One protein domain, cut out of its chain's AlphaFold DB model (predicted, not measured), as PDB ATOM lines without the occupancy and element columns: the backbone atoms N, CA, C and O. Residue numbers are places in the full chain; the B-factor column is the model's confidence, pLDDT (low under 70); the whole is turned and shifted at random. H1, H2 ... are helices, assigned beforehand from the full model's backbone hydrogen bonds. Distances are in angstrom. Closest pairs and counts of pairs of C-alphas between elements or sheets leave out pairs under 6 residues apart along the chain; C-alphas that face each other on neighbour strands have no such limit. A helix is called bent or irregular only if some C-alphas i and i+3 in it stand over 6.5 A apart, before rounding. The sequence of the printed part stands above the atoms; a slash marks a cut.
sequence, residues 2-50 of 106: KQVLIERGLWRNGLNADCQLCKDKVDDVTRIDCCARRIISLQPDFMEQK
ATOM      1  N   LYS A   2      17.382  -6.956  52.238       91.81
ATOM      2  CA  LYS A   2      18.160  -7.144  53.483       91.81
ATOM      3  C   LYS A   2      17.308  -7.093  54.761       91.81
ATOM      4  O   LYS A   2      17.357  -8.035  55.532       91.81
ATOM      5  N   GLN A   3      16.512  -6.037  54.944       94.31
ATOM      6  CA  GLN A   3      15.669  -5.872  56.137       94.31
ATOM      7  C   GLN A   3      14.680  -7.036  56.321       94.31
ATOM      8  O   GLN A   3      14.689  -7.680  57.360       94.31
ATOM      9  N   VAL A   4      13.939  -7.387  55.265       93.12
ATOM     10  CA  VAL A   4      13.013  -8.538  55.252       93.12
ATOM     11  C   VAL A   4      13.718  -9.848  55.631       93.12
ATOM     12  O   VAL A   4      13.182 -10.649  56.389       93.12
ATOM     13  N   LEU A   5      14.938 -10.079  55.136       94.69
ATOM     14  CA  LEU A   5      15.716 -11.272  55.489       94.69
ATOM     15  C   LEU A   5      16.219 -11.251  56.936       94.69
ATOM     16  O   LEU A   5      16.334 -12.315  57.538       94.69
ATOM     17  N   ILE A   6      16.526 -10.077  57.492       95.31
ATOM     18  CA  ILE A   6      16.899  -9.925  58.906       95.31
ATOM     19  C   ILE A   6      15.697 -10.245  59.792       95.31
ATOM     20  O   ILE A   6      15.821 -11.056  60.704       95.31
ATOM     21  N   GLU A   7      14.533  -9.671  59.487       95.62
ATOM     22  CA  GLU A   7      13.278  -9.912  60.213       95.62
ATOM     23  C   GLU A   7      12.878 -11.393  60.201       95.62
ATOM     24  O   GLU A   7      12.334 -11.896  61.178       95.62
ATOM     25  N   ARG A   8      13.210 -12.113  59.122       93.12
ATOM     26  CA  ARG A   8      12.975 -13.560  58.980       93.12
ATOM     27  C   ARG A   8      14.097 -14.443  59.541       93.12
ATOM     28  O   ARG A   8      13.992 -15.661  59.460       93.12
ATOM     29  N   GLY A   9      15.186 -13.871  60.060       94.81
ATOM     30  CA  GLY A   9      16.334 -14.637  60.567       94.81
ATOM     31  C   GLY A   9      17.143 -15.377  59.488       94.81
ATOM     32  O   GLY A   9      17.891 -16.299  59.798       94.81
ATOM     33  N   LEU A  10      17.009 -14.983  58.219       94.06
ATOM     34  CA  LEU A  10      17.650 -15.620  57.058       94.06
ATOM     35  C   LEU A  10      18.882 -14.854  56.548       94.06
ATOM     36  O   LEU A  10      19.571 -15.296  55.624       94.06
ATOM     37  N   TRP A  11      19.160 -13.675  57.108       94.62
ATOM     38  CA  TRP A  11      20.291 -12.846  56.699       94.62
ATOM     39  C   TRP A  11      21.632 -13.399  57.200       94.62
ATOM     40  O   TRP A  11      21.786 -13.736  58.371       94.62
ATOM     41  N   ARG A  12      22.640 -13.416  56.317       91.88
ATOM     42  CA  ARG A  12      24.019 -13.823  56.627       91.88
ATOM     43  C   ARG A  12      24.997 -12.726  56.209       91.88
ATOM     44  O   ARG A  12      24.815 -12.078  55.178       91.88
ATOM     45  N   ASN A  13      26.039 -12.501  57.007       90.25
ATOM     46  CA  ASN A  13      27.063 -11.505  56.687       90.25
ATOM     47  C   ASN A  13      27.806 -11.899  55.403       90.25
ATOM     48  O   ASN A  13      28.193 -13.051  55.239       90.25
ATOM     49  N   GLY A  14      27.972 -10.946  54.481       89.12
ATOM     50  CA  GLY A  14      28.556 -11.201  53.159       89.12
ATOM     51  C   GLY A  14      27.589 -11.805  52.132       89.12
ATOM     52  O   GLY A  14      28.011 -12.132  51.027       89.12
ATOM     53  N   LEU A  15      26.294 -11.939  52.454       92.94
ATOM     54  CA  LEU A  15      25.297 -12.398  51.490       92.94
ATOM     55  C   LEU A  15      25.114 -11.369  50.366       92.94
ATOM     56  O   LEU A  15      24.668 -10.240  50.588       92.94
ATOM     57  N   ASN A  16      25.411 -11.790  49.140       92.88
ATOM     58  CA  ASN A  16      25.198 -10.972  47.954       92.88
ATOM     59  C   ASN A  16      23.701 -10.750  47.704       92.88
ATOM     60  O   ASN A  16      22.895 -11.670  47.857       92.88
ATOM     61  N   ALA A  17      23.334  -9.546  47.255       91.94
ATOM     62  CA  ALA A  17      21.968  -9.260  46.815       91.94
ATOM     63  C   ALA A  17      21.571 -10.178  45.645       91.94
ATOM     64  O   ALA A  17      20.546 -10.855  45.707       91.94
ATOM     65  N   ASP A  18      22.465 -10.262  44.653       91.56
ATOM     66  CA  ASP A  18      22.340 -11.073  43.448       91.56
ATOM     67  C   ASP A  18      23.675 -11.710  43.068       91.56
ATOM     68  O   ASP A  18      24.668 -11.008  42.870       91.56
ATOM     69  N   CYS A  19      23.692 -13.031  42.900       91.19
ATOM     70  CA  CYS A  19      24.835 -13.731  42.314       91.19
ATOM     71  C   CYS A  19      24.739 -13.767  40.777       91.19
ATOM     72  O   CYS A  19      23.645 -13.692  40.214       91.19
ATOM     73  N   GLN A  20      25.882 -13.919  40.102       91.00
ATOM     74  CA  GLN A  20      25.974 -13.877  38.637       91.00
ATOM     75  C   GLN A  20      25.075 -14.921  37.959       91.00
ATOM     76  O   GLN A  20      24.247 -14.571  37.128       91.00
ATOM     77  N   LEU A  21      25.110 -16.170  38.424       89.31
ATOM     78  CA  LEU A  21      24.283 -17.247  37.870       89.31
ATOM     79  C   LEU A  21      22.774 -16.957  37.960       89.31
ATOM     80  O   LEU A  21      22.014 -17.308  37.062       89.31
ATOM     81  N   CYS A  22      22.320 -16.293  39.029       87.81
ATOM     82  CA  CYS A  22      20.918 -15.887  39.121       87.81
ATOM     83  C   CYS A  22      20.603 -14.695  38.204       87.81
ATOM     84  O   CYS A  22      19.436 -14.510  37.848       87.81
ATOM     85  N   LYS A  23      21.575 -13.837  37.864       88.50
ATOM     86  CA  LYS A  23      21.394 -12.763  36.865       88.50
ATOM     87  C   LYS A  23      21.265 -13.347  35.460       88.50
ATOM     88  O   LYS A  23      20.390 -12.921  34.714       88.50
ATOM     89  N   ASP A  24      22.034 -14.392  35.180       90.25
ATOM     90  CA  ASP A  24      22.017 -15.127  33.910       90.25
ATOM     91  C   ASP A  24      20.805 -16.071  33.774       90.25
ATOM     92  O   ASP A  24      20.681 -16.793  32.790       90.25
ATOM     93  N   LYS A  25      19.880 -16.051  34.750       83.62
ATOM     94  CA  LYS A  25      18.652 -16.865  34.794       83.62
ATOM     95  C   LYS A  25      18.908 -18.373  34.684       83.62
ATOM     96  O   LYS A  25      18.057 -19.108  34.193       83.62
ATOM     97  N   VAL A  26      20.055 -18.832  35.183       84.56
ATOM     98  CA  VAL A  26      20.342 -20.261  35.323       84.56
ATOM     99  C   VAL A  26      19.509 -20.795  36.486       84.56
ATOM    100  O   VAL A  26      19.776 -20.452  37.644       84.56
ATOM    101  N   ASP A  27      18.486 -21.592  36.173       75.25
ATOM    102  CA  ASP A  27      17.637 -22.219  37.182       75.25
ATOM    103  C   ASP A  27      18.233 -23.560  37.609       75.25
ATOM    104  O   ASP A  27      18.309 -24.513  36.837       75.25
ATOM    105  N   ASP A  28      18.711 -23.594  38.846       81.00
ATOM    106  CA  ASP A  28      19.282 -24.772  39.481       81.00
ATOM    107  C   ASP A  28      18.547 -24.996  40.802       81.00
ATOM    108  O   ASP A  28      18.568 -24.148  41.706       81.00
ATOM    109  N   VAL A  29      17.868 -26.138  40.890       80.56
ATOM    110  CA  VAL A  29      17.028 -26.524  42.031       80.56
ATOM    111  C   VAL A  29      17.864 -26.722  43.297       80.56
ATOM    112  O   VAL A  29      17.372 -26.508  44.399       80.56
ATOM    113  N   THR A  30      19.148 -27.058  43.164       85.50
ATOM    114  CA  THR A  30      20.041 -27.265  44.313       85.50
ATOM    115  C   THR A  30      20.494 -25.948  44.947       85.50
ATOM    116  O   THR A  30      20.840 -25.893  46.127       85.50
ATOM    117  N   ARG A  31      20.450 -24.843  44.189       86.19
ATOM    118  CA  ARG A  31      20.935 -23.525  44.610       86.19
ATOM    119  C   ARG A  31      19.813 -22.708  45.236       86.19
ATOM    120  O   ARG A  31      19.289 -21.770  44.631       86.19
ATOM    121  N   ILE A  32      19.466 -23.048  46.470       88.38
ATOM    122  CA  ILE A  32      18.362 -22.411  47.203       88.38
ATOM    123  C   ILE A  32      18.783 -21.168  47.998       88.38
ATOM    124  O   ILE A  32      17.969 -20.279  48.231       88.38
ATOM    125  N   ASP A  33      20.061 -21.046  48.366       90.88
ATOM    126  CA  ASP A  33      20.507 -20.052  49.349       90.88
ATOM    127  C   ASP A  33      21.696 -19.181  48.891       90.88
ATOM    128  O   ASP A  33      22.349 -18.506  49.689       90.88
ATOM    129  N   CYS A  34      21.935 -19.142  47.577       91.19
ATOM    130  CA  CYS A  34      23.108 -18.515  46.958       91.19
ATOM    131  C   CYS A  34      23.151 -16.972  46.996       91.19
ATOM    132  O   CYS A  34      24.222 -16.380  46.860       91.19
ATOM    133  N   CYS A  35      22.005 -16.298  47.105       93.12
ATOM    134  CA  CYS A  35      21.908 -14.839  47.195       93.12
ATOM    135  C   CYS A  35      20.570 -14.429  47.815       93.12
ATOM    136  O   CYS A  35      19.621 -15.216  47.838       93.12
ATOM    137  N   ALA A  36      20.484 -13.182  48.282       94.38
ATOM    138  CA  ALA A  36      19.288 -12.640  48.919       94.38
ATOM    139  C   ALA A  36      18.040 -12.787  48.039       94.38
ATOM    140  O   ALA A  36      16.997 -13.201  48.540       94.38
ATOM    141  N   ARG A  37      18.147 -12.512  46.729       92.12
ATOM    142  CA  ARG A  37      17.014 -12.684  45.811       92.12
ATOM    143  C   ARG A  37      16.518 -14.127  45.762       92.12
ATOM    144  O   ARG A  37      15.313 -14.332  45.829       92.12
ATOM    145  N   ARG A  38      17.414 -15.115  45.637       92.12
ATOM    146  CA  ARG A  38      17.011 -16.529  45.527       92.12
ATOM    147  C   ARG A  38      16.324 -17.005  46.803       92.12
ATOM    148  O   ARG A  38      15.261 -17.606  46.716       92.12
ATOM    149  N   ILE A  39      16.872 -16.638  47.962       94.00
ATOM    150  CA  ILE A  39      16.267 -16.955  49.261       94.00
ATOM    151  C   ILE A  39      14.855 -16.378  49.344       94.00
ATOM    152  O   ILE A  39      13.931 -17.109  49.674       94.00
ATOM    153  N   ILE A  40      14.682 -15.094  49.001       93.38
ATOM    154  CA  ILE A  40      13.372 -14.426  49.027       93.38
ATOM    155  C   ILE A  40      12.400 -15.067  48.036       93.38
ATOM    156  O   ILE A  40      11.259 -15.315  48.397       93.38
ATOM    157  N   SER A  41      12.841 -15.384  46.814       91.69
ATOM    158  CA  SER A  41      11.969 -15.985  45.793       91.69
ATOM    159  C   SER A  41      11.417 -17.358  46.176       91.69
ATOM    160  O   SER A  41      10.399 -17.766  45.633       91.69
ATOM    161  N   LEU A  42      12.090 -18.065  47.087       91.62
ATOM    162  CA  LEU A  42      11.677 -19.377  47.583       91.62
ATOM    163  C   LEU A  42      10.891 -19.290  48.897       91.62
ATOM    164  O   LEU A  42      10.555 -20.318  49.479       91.62
ATOM    165  N   GLN A  43      10.634 -18.086  49.408       92.50
ATOM    166  CA  GLN A  43       9.779 -17.926  50.575       92.50
ATOM    167  C   GLN A  43       8.321 -18.225  50.199       92.50
ATOM    168  O   GLN A  43       7.891 -17.848  49.106       92.50
ATOM    169  N   PRO A  44       7.558 -18.890  51.083       92.25
ATOM    170  CA  PRO A  44       6.210 -19.362  50.769       92.25
ATOM    171  C   PRO A  44       5.270 -18.220  50.381       92.25
ATOM    172  O   PRO A  44       4.560 -18.337  49.392       92.25
ATOM    173  N   ASP A  45       5.353 -17.079  51.063       93.06
ATOM    174  CA  ASP A  45       4.552 -15.896  50.749       93.06
ATOM    175  C   ASP A  45       4.822 -15.365  49.337       93.06
ATOM    176  O   ASP A  45       3.894 -14.978  48.642       93.06
ATOM    177  N   PHE A  46       6.073 -15.404  48.873       91.19
ATOM    178  CA  PHE A  46       6.422 -14.983  47.514       91.19
ATOM    179  C   PHE A  46       6.021 -16.006  46.450       91.19
ATOM    180  O   PHE A  46       5.705 -15.612  45.329       91.19
ATOM    181  N   MET A  47       6.046 -17.301  46.773       90.56
ATOM    182  CA  MET A  47       5.608 -18.358  45.855       90.56
ATOM    183  C   MET A  47       4.084 -18.404  45.718       90.56
ATOM    184  O   MET A  47       3.575 -18.718  44.645       90.56
ATOM    185  N   GLU A  48       3.365 -18.093  46.794       93.25
ATOM    186  CA  GLU A  48       1.903 -18.081  46.837       93.25
ATOM    187  C   GLU A  48       1.303 -16.733  46.412       93.25
ATOM    188  O   GLU A  48       0.109 -16.669  46.108       93.25
ATOM    189  N   GLN A  49       2.108 -15.662  46.362       93.38
ATOM    190  CA  GLN A  49       1.653 -14.331  45.970       93.38
ATOM    191  C   GLN A  49       1.091 -14.343  44.546       93.38
ATOM    192  O   GLN A  49       1.818 -14.486  43.558       93.38
ATOM    193  N   LYS A  50      -0.213 -14.094  44.444       93.00
ATOM    194  CA  LYS A  50      -0.885 -13.874  43.166       93.00
ATOM    195  C   LYS A  50      -0.569 -12.484  42.633       93.00
ATOM    196  O   LYS A  50      -0.281 -11.544  43.380       93.00
TER     197      LYS A  50
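What this domain is: This is residues 2 to 50 of the 106 residues of an uncharacterized protein of Rhizophagus irregularis (strain DAOM 181602 / DAOM 197198 / MUCL 43194) (UniProt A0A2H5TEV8). Four short helices make a loose set with few contacts between them: H3 is near the middle, and H1, H2 and H4 are set round it on three different sides, with long loops from H1 to H2 and from H2 to H3 and a tight link from H3 to H4. Residues 24 to 30 stick out as a loop after H2, and residues 44 to 50, of which 44 to 48 belong to H4, stick out as the last stretch of the printed part. The printed part has 49 residues, with four named helices in the order H1, H2, H3, H4 and no named strand. The class is all helix, though under half of the residues, 21 of the 49, are in named elements. The whole is compact, with a radius of gyration of the C-alphas of 10.9 A and spans of 30 by 28 by 16 A.

Where its parts are: H1 is residues 2 to 7, 8.8 A from first to last C-alpha, and begins at C-alpha 2 at (18.160, -7.144, 53.483). H2 is residues 20 to 23, 5.0 A long in the same measure. H3 is residues 36 to 41, 8.6 A long, with C-alpha 36 at (19.288, -12.640, 48.919). H4 is residues 44 to 48, 6.0 A long, and ends at C-alpha 48 at (1.903, -18.081, 46.837).

How they stand to each other: H1 and H3 only just touch, with 3 pairs of C-alphas within 8 A. Their closest C-alphas are those of Lys 2 and Ala 36, 7.2 A apart. They stand at a steep tilt of 64 degrees and run the same way. H2 and H3 are close but not clearly touching, with the C-alphas of Cys 22 and Arg 38 the closest, at 7.5 A. H3 and H4 are also close but not clearly touching, and their closest C-alphas are those of Ser 41 and Met 47, 6.8 A apart. H1 and H2 are apart, as are H1 and H4, and H2 and H4. In H1, H3 and H4 every O i to N i+4 pair is within hydrogen-bond range, while H2 is too short for such a pair and has its 1 O i to N i+3 pair within range.

The domain as a whole: The two C-alphas farthest apart are those of Gly 14 and Lys 50, at 31.2 A. Without the stretches that stand free, the body has 35 residues and spans 26 by 20 by 12 A. The links from H1 to H2 and from H2 to H3 are long, with 12 residues each, and the link from H3 to H4 is tight, with 2 residues. The printed part has no cut. Its mean pLDDT is 90.8, and no printed residue is under 70.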